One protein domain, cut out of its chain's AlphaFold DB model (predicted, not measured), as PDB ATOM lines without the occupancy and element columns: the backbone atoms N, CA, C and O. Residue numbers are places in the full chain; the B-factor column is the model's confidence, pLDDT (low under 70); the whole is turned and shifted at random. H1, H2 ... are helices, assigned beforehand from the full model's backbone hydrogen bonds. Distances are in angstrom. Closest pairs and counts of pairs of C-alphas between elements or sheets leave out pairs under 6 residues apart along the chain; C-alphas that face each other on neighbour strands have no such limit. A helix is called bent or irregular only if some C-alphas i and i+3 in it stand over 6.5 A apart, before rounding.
ATOM      1  N   VAL A 159      46.228 -24.613  44.796       92.06
ATOM      2  CA  VAL A 159      46.371 -25.782  45.676       92.06
ATOM      3  C   VAL A 159      45.477 -25.702  46.918       92.06
ATOM      4  O   VAL A 159      45.102 -26.740  47.468       92.06
ATOM      5  N   VAL A 160      45.075 -24.500  47.345       93.06
ATOM      6  CA  VAL A 160      44.250 -24.287  48.542       93.06
ATOM      7  C   VAL A 160      42.910 -25.010  48.437       93.06
ATOM      8  O   VAL A 160      42.464 -25.584  49.428       93.06
ATOM      9  N   LEU A 161      42.296 -25.078  47.250       90.69
ATOM     10  CA  LEU A 161      41.045 -25.824  47.054       90.69
ATOM     11  C   LEU A 161      41.206 -27.290  47.477       90.69
ATOM     12  O   LEU A 161      40.423 -27.803  48.278       90.69
ATOM     13  N   SER A 162      42.274 -27.939  47.005       89.50
ATOM     14  CA  SER A 162      42.582 -29.327  47.364       89.50
ATOM     15  C   SER A 162      42.910 -29.492  48.853       89.50
ATOM     16  O   SER A 162      42.553 -30.506  49.451       89.50
ATOM     17  N   GLN A 163      43.524 -28.485  49.482       92.00
ATOM     18  CA  GLN A 163      43.846 -28.500  50.913       92.00
ATOM     19  C   GLN A 163      42.594 -28.389  51.792       92.00
ATOM     20  O   GLN A 163      42.455 -29.153  52.749       92.00
ATOM     21  N   VAL A 164      41.665 -27.487  51.451       92.38
ATOM     22  CA  VAL A 164      40.386 -27.333  52.168       92.38
ATOM     23  C   VAL A 164      39.575 -28.617  52.082       92.38
ATOM     24  O   VAL A 164      39.044 -29.081  53.086       92.38
ATOM     25  N   VAL A 165      39.526 -29.221  50.899       89.12
ATOM     26  CA  VAL A 165      38.844 -30.493  50.666       89.12
ATOM     27  C   VAL A 165      39.485 -31.643  51.443       89.12
ATOM     28  O   VAL A 165      38.779 -32.424  52.074       89.12
ATOM     29  N   ALA A 166      40.814 -31.758  51.422       88.94
ATOM     30  CA  ALA A 166      41.516 -32.841  52.107       88.94
ATOM     31  C   ALA A 166      41.406 -32.736  53.637       88.94
ATOM     32  O   ALA A 166      41.503 -33.745  54.339       88.94
ATOM     33  N   LYS A 167      41.238 -31.518  54.170       90.12
ATOM     34  CA  LYS A 167      41.175 -31.270  55.614       90.12
ATOM     35  C   LYS A 167      40.236 -30.109  55.977       90.12
ATOM     36  O   LYS A 167      40.685 -29.096  56.523       90.12
ATOM     37  N   PRO A 168      38.913 -30.263  55.789       90.38
ATOM     38  CA  PRO A 168      37.951 -29.179  56.003       90.38
ATOM     39  C   PRO A 168      37.901 -28.724  57.462       90.38
ATOM     40  O   PRO A 168      37.659 -27.556  57.740       90.38
ATOM     41  N   SER A 169      38.209 -29.619  58.407       89.44
ATOM     42  CA  SER A 169      38.239 -29.316  59.840       89.44
ATOM     43  C   SER A 169      39.298 -28.292  60.255       89.44
ATOM     44  O   SER A 169      39.238 -27.803  61.378       89.44
ATOM     45  N   ALA A 170      40.294 -28.018  59.406       91.88
ATOM     46  CA  ALA A 170      41.302 -26.993  59.672       91.88
ATOM     47  C   ALA A 170      40.807 -25.574  59.332       91.88
ATOM     48  O   ALA A 170      41.465 -24.600  59.689       91.88
ATOM     49  N   TYR A 171      39.654 -25.447  58.668       92.44
ATOM     50  CA  TYR A 171      39.086 -24.177  58.228       92.44
ATOM     51  C   TYR A 171      37.818 -23.854  59.018       92.44
ATOM     52  O   TYR A 171      36.994 -24.730  59.270       92.44
ATOM     53  N   ALA A 172      37.637 -22.586  59.396       89.94
ATOM     54  CA  ALA A 172      36.449 -22.163  60.144       89.94
ATOM     55  C   ALA A 172      35.162 -22.275  59.307       89.94
ATOM     56  O   ALA A 172      34.120 -22.676  59.821       89.94
ATOM     57  N   TYR A 173      35.252 -21.953  58.013       90.44
ATOM     58  CA  TYR A 173      34.141 -22.011  57.061       90.44
ATOM     59  C   TYR A 173      34.615 -22.643  55.745       90.44
ATOM     60  O   TYR A 173      34.845 -21.926  54.768       90.44
ATOM     61  N   PRO A 174      34.816 -23.972  55.695       92.12
ATOM     62  CA  PRO A 174      35.485 -24.628  54.572       92.12
ATOM     63  C   PRO A 174      34.741 -24.432  53.243       92.12
ATOM     64  O   PRO A 174      35.354 -24.059  52.249       92.12
ATOM     65  N   LEU A 175      33.411 -24.581  53.225       91.12
ATOM     66  CA  LEU A 175      32.632 -24.390  51.997       91.12
ATOM     67  C   LEU A 175      32.579 -22.935  51.525       91.12
ATOM     68  O   LEU A 175      32.721 -22.677  50.334       91.12
ATOM     69  N   ALA A 176      32.429 -21.977  52.443       91.25
ATOM     70  CA  ALA A 176      32.488 -20.560  52.083       91.25
ATOM     71  C   ALA A 176      33.890 -20.175  51.572       91.25
ATOM     72  O   ALA A 176      34.009 -19.404  50.628       91.25
ATOM     73  N   THR A 177      34.945 -20.770  52.138       92.88
ATOM     74  CA  THR A 177      36.329 -20.598  51.667       92.88
ATOM     75  C   THR A 177      36.493 -21.116  50.236       92.88
ATOM     76  O   THR A 177      37.056 -20.414  49.404       92.88
ATOM     77  N   ILE A 178      35.956 -22.301  49.925       92.00
ATOM     78  CA  ILE A 178      35.951 -22.855  48.560       92.00
ATOM     79  C   ILE A 178      35.205 -21.940  47.590       92.00
ATOM     80  O   ILE A 178      35.725 -21.642  46.522       92.00
ATOM     81  N   LEU A 179      34.012 -21.467  47.960       91.94
ATOM     82  CA  LEU A 179      33.223 -20.561  47.123       91.94
ATOM     83  C   LEU A 179      33.962 -19.256  46.826       91.94
ATOM     84  O   LEU A 179      33.977 -18.814  45.683       91.94
ATOM     85  N   ILE A 180      34.617 -18.672  47.832       92.38
ATOM     86  CA  ILE A 180      35.457 -17.485  47.651       92.38
ATOM     87  C   ILE A 180      36.616 -17.785  46.698       92.38
ATOM     88  O   ILE A 180      36.858 -17.002  45.791       92.38
ATOM     89  N   LEU A 181      37.320 -18.906  46.865       91.81
ATOM     90  CA  LEU A 181      38.435 -19.275  45.985       91.81
ATOM     91  C   LEU A 181      37.983 -19.474  44.535       91.81
ATOM     92  O   LEU A 181      38.622 -18.962  43.622       91.81
ATOM     93  N   LEU A 182      36.862 -20.164  44.319       91.12
ATOM     94  CA  LEU A 182      36.279 -20.323  42.986       91.12
ATOM     95  C   LEU A 182      35.860 -18.977  42.394       91.12
ATOM     96  O   LEU A 182      36.099 -18.726  41.217       91.12
ATOM     97  N   TRP A 183      35.275 -18.096  43.205       91.38
ATOM     98  CA  TRP A 183      34.909 -16.743  42.791       91.38
ATOM     99  C   TRP A 183      36.130 -15.914  42.379       91.38
ATOM    100  O   TRP A 183      36.137 -15.358  41.285       91.38
ATOM    101  N   LEU A 184      37.193 -15.916  43.190       88.50
ATOM    102  CA  LEU A 184      38.463 -15.242  42.891       88.50
ATOM    103  C   LEU A 184      39.105 -15.741  41.586       88.50
ATOM    104  O   LEU A 184      39.820 -14.992  40.927       88.50
ATOM    105  N   GLN A 185      38.839 -16.993  41.211       87.88
ATOM    106  CA  GLN A 185      39.337 -17.621  39.988       87.88
ATOM    107  C   GLN A 185      38.380 -17.486  38.791       87.88
ATOM    108  O   GLN A 185      38.689 -18.002  37.720       87.88
ATOM    109  N   GLY A 186      37.211 -16.848  38.942       87.81
ATOM    110  CA  GLY A 186      36.195 -16.767  37.882       87.81
ATOM    111  C   GLY A 186      35.519 -18.107  37.557       87.81
ATOM    112  O   GLY A 186      34.983 -18.288  36.469       87.81
ATOM    113  N   ARG A 187      35.550 -19.060  38.492       89.38
ATOM    114  CA  ARG A 187      35.091 -20.453  38.339       89.38
ATOM    115  C   ARG A 187      33.941 -20.802  39.278       89.38
ATOM    116  O   ARG A 187      33.774 -21.950  39.683       89.38
ATOM    117  N   LEU A 188      33.152 -19.807  39.677       88.81
ATOM    118  CA  LEU A 188      32.084 -19.996  40.661       88.81
ATOM    119  C   LEU A 188      31.024 -21.013  40.200       88.81
ATOM    120  O   LEU A 188      30.437 -21.704  41.032       88.81
ATOM    121  N   ASP A 189      30.825 -21.150  38.889       86.31
ATOM    122  CA  ASP A 189      29.884 -22.110  38.307       86.31
ATOM    123  C   ASP A 189      30.353 -23.577  38.420       86.31
ATOM    124  O   ASP A 189      29.520 -24.482  38.391       86.31
ATOM    125  N   ASP A 190      31.646 -23.829  38.675       84.38
ATOM    126  CA  ASP A 190      32.196 -25.178  38.910       84.38
ATOM    127  C   ASP A 190      31.822 -25.739  40.302       84.38
ATOM    128  O   ASP A 190      32.114 -26.897  40.621       84.38
ATOM    129  N   TYR A 191      31.199 -24.934  41.170       83.81
ATOM    130  CA  TYR A 191      30.972 -25.269  42.578       83.81
ATOM    131  C   TYR A 191      30.198 -26.576  42.796       83.81
ATOM    132  O   TYR A 191      30.608 -27.390  43.624       83.81
ATOM    133  N   GLU A 192      29.107 -26.808  42.062       82.19
ATOM    134  CA  GLU A 192      28.287 -28.020  42.229       82.19
ATOM    135  C   GLU A 192      29.064 -29.282  41.836       82.19
ATOM    136  O   GLU A 192      29.013 -30.303  42.529       82.19
ATOM    137  N   GLN A 193      29.860 -29.200  40.766       83.38
ATOM    138  CA  GLN A 193      30.744 -30.287  40.356       83.38
ATOM    139  C   GLN A 193      31.784 -30.571  41.446       83.38
ATOM    140  O   GLN A 193      31.999 -31.730  41.807       83.38
ATOM    141  N   LEU A 194      32.376 -29.525  42.026       78.62
ATOM    142  CA  LEU A 194      33.369 -29.659  43.088       78.62
ATOM    143  C   LEU A 194      32.753 -30.249  44.367       78.62
ATOM    144  O   LEU A 194      33.319 -31.174  44.945       78.62
ATOM    145  N   LEU A 195      31.562 -29.807  44.779       75.56
ATOM    146  CA  LEU A 195      30.843 -30.400  45.909       75.56
ATOM    147  C   LEU A 195      30.505 -31.875  45.698       75.56
ATOM    148  O   LEU A 195      30.561 -32.662  46.645       75.56
ATOM    149  N   SER A 196      30.115 -32.243  44.476       80.12
ATOM    150  CA  SER A 196      29.768 -33.627  44.151       80.12
ATOM    151  C   SER A 196      30.976 -34.561  44.256       80.12
ATOM    152  O   SER A 196      30.833 -35.706  44.682       80.12
ATOM    153  N   ALA A 197      32.174 -34.052  43.946       79.31
ATOM    154  CA  ALA A 197      33.423 -34.796  44.038       79.31
ATOM    155  C   ALA A 197      33.891 -35.022  45.487       79.31
ATOM    156  O   ALA A 197      34.687 -35.929  45.734       79.31
ATOM    157  N   TYR A 198      33.391 -34.233  46.444       74.31
ATOM    158  CA  TYR A 198      33.873 -34.222  47.827       74.31
ATOM    159  C   TYR A 198      32.703 -34.245  48.828       74.31
ATOM    160  O   TYR A 198      32.313 -33.210  49.375       74.31
ATOM    161  N   PRO A 199      32.117 -35.426  49.094       72.38
ATOM    162  CA  PRO A 199      30.897 -35.550  49.892       72.38
ATOM    163  C   PRO A 199      31.099 -35.310  51.398       72.38
ATOM    164  O   PRO A 199      30.114 -35.142  52.112       72.38
ATOM    165  N   ASP A 200      32.346 -35.254  51.876       77.69
ATOM    166  CA  ASP A 200      32.700 -35.280  53.304       77.69
ATOM    167  C   ASP A 200      32.421 -33.971  54.074       77.69
ATOM    168  O   ASP A 200      32.655 -33.890  55.284       77.69
ATOM    169  N   PHE A 201      31.900 -32.933  53.410       80.62
ATOM    170  CA  PHE A 201      31.473 -31.705  54.088       80.62
ATOM    171  C   PHE A 201      30.269 -31.952  54.993       80.62
ATOM    172  O   PHE A 201      29.290 -32.600  54.609       80.62
ATOM    173  N   LYS A 202      30.295 -31.368  56.193       83.94
ATOM    174  CA  LYS A 202      29.216 -31.564  57.159       83.94
ATOM    175  C   LYS A 202      27.945 -30.857  56.678       83.94
ATOM    176  O   LYS A 202      28.029 -29.780  56.079       83.94
ATOM    177  N   PRO A 203      26.747 -31.366  57.021       83.12
ATOM    178  CA  PRO A 203      25.492 -30.668  56.737       83.12
ATOM    179  C   PRO A 203      25.463 -29.230  57.274       83.12
ATOM    180  O   PRO A 203      24.876 -28.349  56.653       83.12
ATOM    181  N   SER A 204      26.147 -28.974  58.395       83.56
ATOM    182  CA  SER A 204      26.302 -27.637  58.976       83.56
ATOM    183  C   SER A 204      27.035 -26.660  58.058       83.56
ATOM    184  O   SER A 204      26.658 -25.492  58.004       83.56
ATOM    185  N   ASP A 205      28.049 -27.130  57.327       83.25
ATOM    186  CA  ASP A 205      28.838 -26.291  56.423       83.25
ATOM    187  C   ASP A 205      27.955 -25.828  55.259       83.25
ATOM    188  O   ASP A 205      27.939 -24.649  54.903       83.25
ATOM    189  N   ARG A 206      27.153 -26.754  54.714       82.50
ATOM    190  CA  ARG A 206      26.197 -26.478  53.630       82.50
ATOM    191  C   ARG A 206      25.079 -25.553  54.100       82.50
ATOM    192  O   ARG A 206      24.773 -24.567  53.436       82.50
ATOM    193  N   GLY A 207      24.510 -25.836  55.271       83.25
ATOM    194  CA  GLY A 207      23.459 -25.015  55.864       83.25
ATOM    195  C   GLY A 207      23.925 -23.593  56.183       83.25
ATOM    196  O   GLY A 207      23.128 -22.666  56.117       83.25
ATOM    197  N   LEU A 208      25.203 -23.384  56.508       83.50
ATOM    198  CA  LEU A 208      25.762 -22.045  56.700       83.50
ATOM    199  C   LEU A 208      25.842 -21.276  55.376       83.50
ATOM    200  O   LEU A 208      25.317 -20.171  55.292       83.50
ATOM    201  N   VAL A 209      26.405 -21.884  54.329       85.44
ATOM    202  CA  VAL A 209      26.450 -21.284  52.983       85.44
ATOM    203  C   VAL A 209      25.053 -20.904  52.482       85.44
ATOM    204  O   VAL A 209      24.871 -19.821  51.930       85.44
ATOM    205  N   GLN A 210      24.063 -21.771  52.713       84.25
ATOM    206  CA  GLN A 210      22.671 -21.536  52.327       84.25
ATOM    207  C   GLN A 210      22.023 -20.405  53.131       84.25
ATOM    208  O   GLN A 210      21.418 -19.515  52.542       84.25
ATOM    209  N   ARG A 211      22.163 -20.407  54.465       84.75
ATOM    210  CA  ARG A 211      21.580 -19.372  55.337       84.75
ATOM    211  C   ARG A 211      22.088 -17.971  55.010       84.75
ATOM    212  O   ARG A 211      21.302 -17.035  55.050       84.75
ATOM    213  N   HIS A 212      23.371 -17.844  54.680       82.19
ATOM    214  CA  HIS A 212      23.979 -16.561  54.321       82.19
ATOM    215  C   HIS A 212      23.898 -16.248  52.822       82.19
ATOM    216  O   HIS A 212      24.445 -15.241  52.396       82.19
ATOM    217  N   GLN A 213      23.252 -17.097  52.008       87.56
ATOM    218  CA  GLN A 213      23.149 -16.902  50.557       87.56
ATOM    219  C   GLN A 213      24.510 -16.592  49.899       87.56
ATOM    220  O   GLN A 213      24.600 -15.797  48.964       87.56
ATOM    221  N   VAL A 214      25.589 -17.228  50.382       88.88
ATOM    222  CA  VAL A 214      26.980 -16.842  50.062       88.88
ATOM    223  C   VAL A 214      27.231 -16.818  48.553       88.88
ATOM    224  O   VAL A 214      27.891 -15.918  48.044       88.88
ATOM    225  N   LEU A 215      26.672 -17.784  47.819       88.38
ATOM    226  CA  LEU A 215      26.788 -17.858  46.361       88.38
ATOM    227  C   LEU A 215      26.165 -16.636  45.661       88.38
ATOM    228  O   LEU A 215      26.738 -16.103  44.713       88.38
ATOM    229  N   GLU A 216      24.996 -16.185  46.114       88.06
ATOM    230  CA  GLU A 216      24.288 -15.034  45.538       88.06
ATOM    231  C   GLU A 216      25.005 -13.723  45.874       88.06
ATOM    232  O   GLU A 216      25.144 -12.858  45.010       88.06
ATOM    233  N   GLN A 217      25.526 -13.609  47.097       89.88
ATOM    234  CA  GLN A 217      26.340 -12.473  47.524       89.88
ATOM    235  C   GLN A 217      27.657 -12.375  46.739       89.88
ATOM    236  O   GLN A 217      28.051 -11.292  46.321       89.88
ATOM    237  N   LEU A 218      28.332 -13.495  46.471       89.88
ATOM    238  CA  LEU A 218      29.528 -13.494  45.621       89.88
ATOM    239  C   LEU A 218      29.195 -13.066  44.182       89.88
ATOM    240  O   LEU A 218      29.902 -12.249  43.597       89.88
ATOM    241  N   ARG A 219      28.078 -13.546  43.622       87.81
ATOM    242  CA  ARG A 219      27.617 -13.131  42.283       87.81
ATOM    243  C   ARG A 219      27.277 -11.643  42.205       87.81
ATOM    244  O   ARG A 219      27.498 -11.025  41.165       87.81
ATOM    245  N   SER A 220      26.732 -11.055  43.271       86.69
ATOM    246  CA  SER A 220      26.447  -9.617  43.297       86.69
ATOM    247  C   SER A 220      27.724  -8.775  43.376       86.69
ATOM    248  O   SER A 220      27.775  -7.715  42.755       86.69
ATOM    249  N   LEU A 221      28.776  -9.274  44.039       83.12
ATOM    250  CA  LEU A 221      30.100  -8.646  44.041       83.12
ATOM    251  C   LEU A 221      30.745  -8.641  42.649       83.12
ATOM    252  O   LEU A 221      31.245  -7.598  42.240       83.12
ATOM    253  N   THR A 222      30.672  -9.744  41.888       69.38
ATOM    254  CA  THR A 222      31.185  -9.786  40.501       69.38
ATOM    255  C   THR A 222      30.547  -8.702  39.643       69.38
ATOM    256  O   THR A 222      31.243  -7.951  38.970       69.38
ATOM    257  N   ARG A 223      29.219  -8.560  39.730       61.50
ATOM    258  CA  ARG A 223      28.488  -7.535  38.977       61.50
ATOM    259  C   ARG A 223      28.932  -6.123  39.341       61.50
ATOM    260  O   ARG A 223      28.905  -5.246  38.489       61.50
ATOM    261  N   LEU A 224      29.325  -5.879  40.591       61.28
ATOM    262  CA  LEU A 224      29.853  -4.583  41.013       61.28
ATOM    263  C   LEU A 224      31.270  -4.338  40.483       61.28
ATOM    264  O   LEU A 224      31.540  -3.227  40.038       61.28
ATOM    265  N   GLU A 225      32.154  -5.339  40.498       61.84
ATOM    266  CA  GLU A 225      33.494  -5.222  39.903       61.84
ATOM    267  C   GLU A 225      33.412  -4.996  38.380       61.84
ATOM    268  O   GLU A 225      34.081  -4.102  37.865       61.84
ATOM    269  N   GLU A 226      32.523  -5.705  37.679       58.06
ATOM    270  CA  GLU A 226      32.242  -5.507  36.247       58.06
ATOM    271  C   GLU A 226      31.676  -4.105  35.957       58.06
ATOM    272  O   GLU A 226      32.194  -3.393  35.100       58.06
ATOM    273  N   LEU A 227      30.679  -3.642  36.724       48.09
ATOM    274  CA  LEU A 227      30.102  -2.293  36.579       48.09
ATOM    275  C   LEU A 227      31.098  -1.161  36.884       48.09
ATOM    276  O   LEU A 227      30.917  -0.038  36.411       48.09
ATOM    277  N   LEU A 228      32.110  -1.419  37.716       50.28
ATOM    278  CA  LEU A 228      33.177  -0.462  38.011       50.28
ATOM    279  C   LEU A 228      34.282  -0.482  36.949       50.28
ATOM    280  O   LEU A 228      34.852   0.573  36.679       50.28
ATOM    281  N   ALA A 229      34.554  -1.635  36.334       54.06
ATOM    282  CA  ALA A 229      35.493  -1.767  35.220       54.06
ATOM    283  C   ALA A 229      34.951  -1.162  33.908       54.06
ATOM    284  O   ALA A 229      35.730  -0.634  33.119       54.06
TER     285      ALA A 229
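AT A GLANCE: This is residues 159 to 229 of the 243 residues of an uncharacterized protein of Porphyromonas sp. oral taxon 275 (UniProt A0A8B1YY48). The longest helix, H5, packs on the core helix H2 with its residues 214 to 218 and then runs out of a small cluster of helices, its residues 223 to 229 sticking out as an arm. H1, H3 and H4 pack round the same H2 and stay apart from one another. The printed part has 71 residues with five named helices, H1 to H5 in order along the chain, and no named strand; the class is all helix. The whole is compact, with a radius of gyration of the C-alphas of 12.4 A, and spans 37 by 27 by 21 A along its three main axes.

IN THESE COORDINATES: H5, residues 214 to 229, is 22.8 A long from C-alpha 214 at (26.980, -16.842, 50.062) to C-alpha 229 at (35.493, -1.767, 35.220). H2, residues 174 to 184, measures 15.3 A. H1, residues 159 to 166, begins with C-alpha 159 at (46.371, -25.782, 45.676) and measures 10.7 A. H3, residues 188 to 197, measures 15.2 A and is irregular: C-alphas 189 and 192 are 7.3 A apart. H4, residues 203 to 211, measures 12.0 A.

HOW THE PARTS SIT: H5 touches H2, the hub, with residues 214 to 218 alone; the closest C-alphas, of Trp 183 and Leu 218, are 6.9 A apart, and the two helices run the same way at a shallow tilt of 20 degrees. H1 and H2 form a helical hairpin at a shallow tilt of 22 degrees, opposite ways, and touch closest at the C-alphas of Leu 161 and Ile 178, 6.1 A apart. H2 and H3 form another, opposite ways at a steep tilt of 38 degrees, only just past shallow; their closest C-alphas, of Leu 182 and Leu 188, are 4.8 A apart. H4 touches H2 at a steep tilt of 49 degrees, the same way, with the C-alphas of Leu 175 and Asp 205 closest at 6.1 A. H4 and H5 are close but not clearly touching; their closest C-alphas, of Val 209 and Leu 215, are 7.5 A apart. H3 and H5 are near each other, with 5 pairs of C-alphas within 10 A. H1 is apart from H3, H4 and H5, and H3 is apart from H4. Every O i to N i+4 pair is within hydrogen-bond range in H1, H2, H4 and H5; in H3 it is 4 of 6.

THE WHOLE: The two C-alphas farthest apart, of Asp 200 and Ala 229, are 38.2 A from each other. The printed part has no cut. The links H2 to H3, H3 to H4 and H4 to H5 are tight, and the link H1 to H2 is short; no link is long. The mean pLDDT of the printed part is 83.6; residues 222 to 229 are under 70.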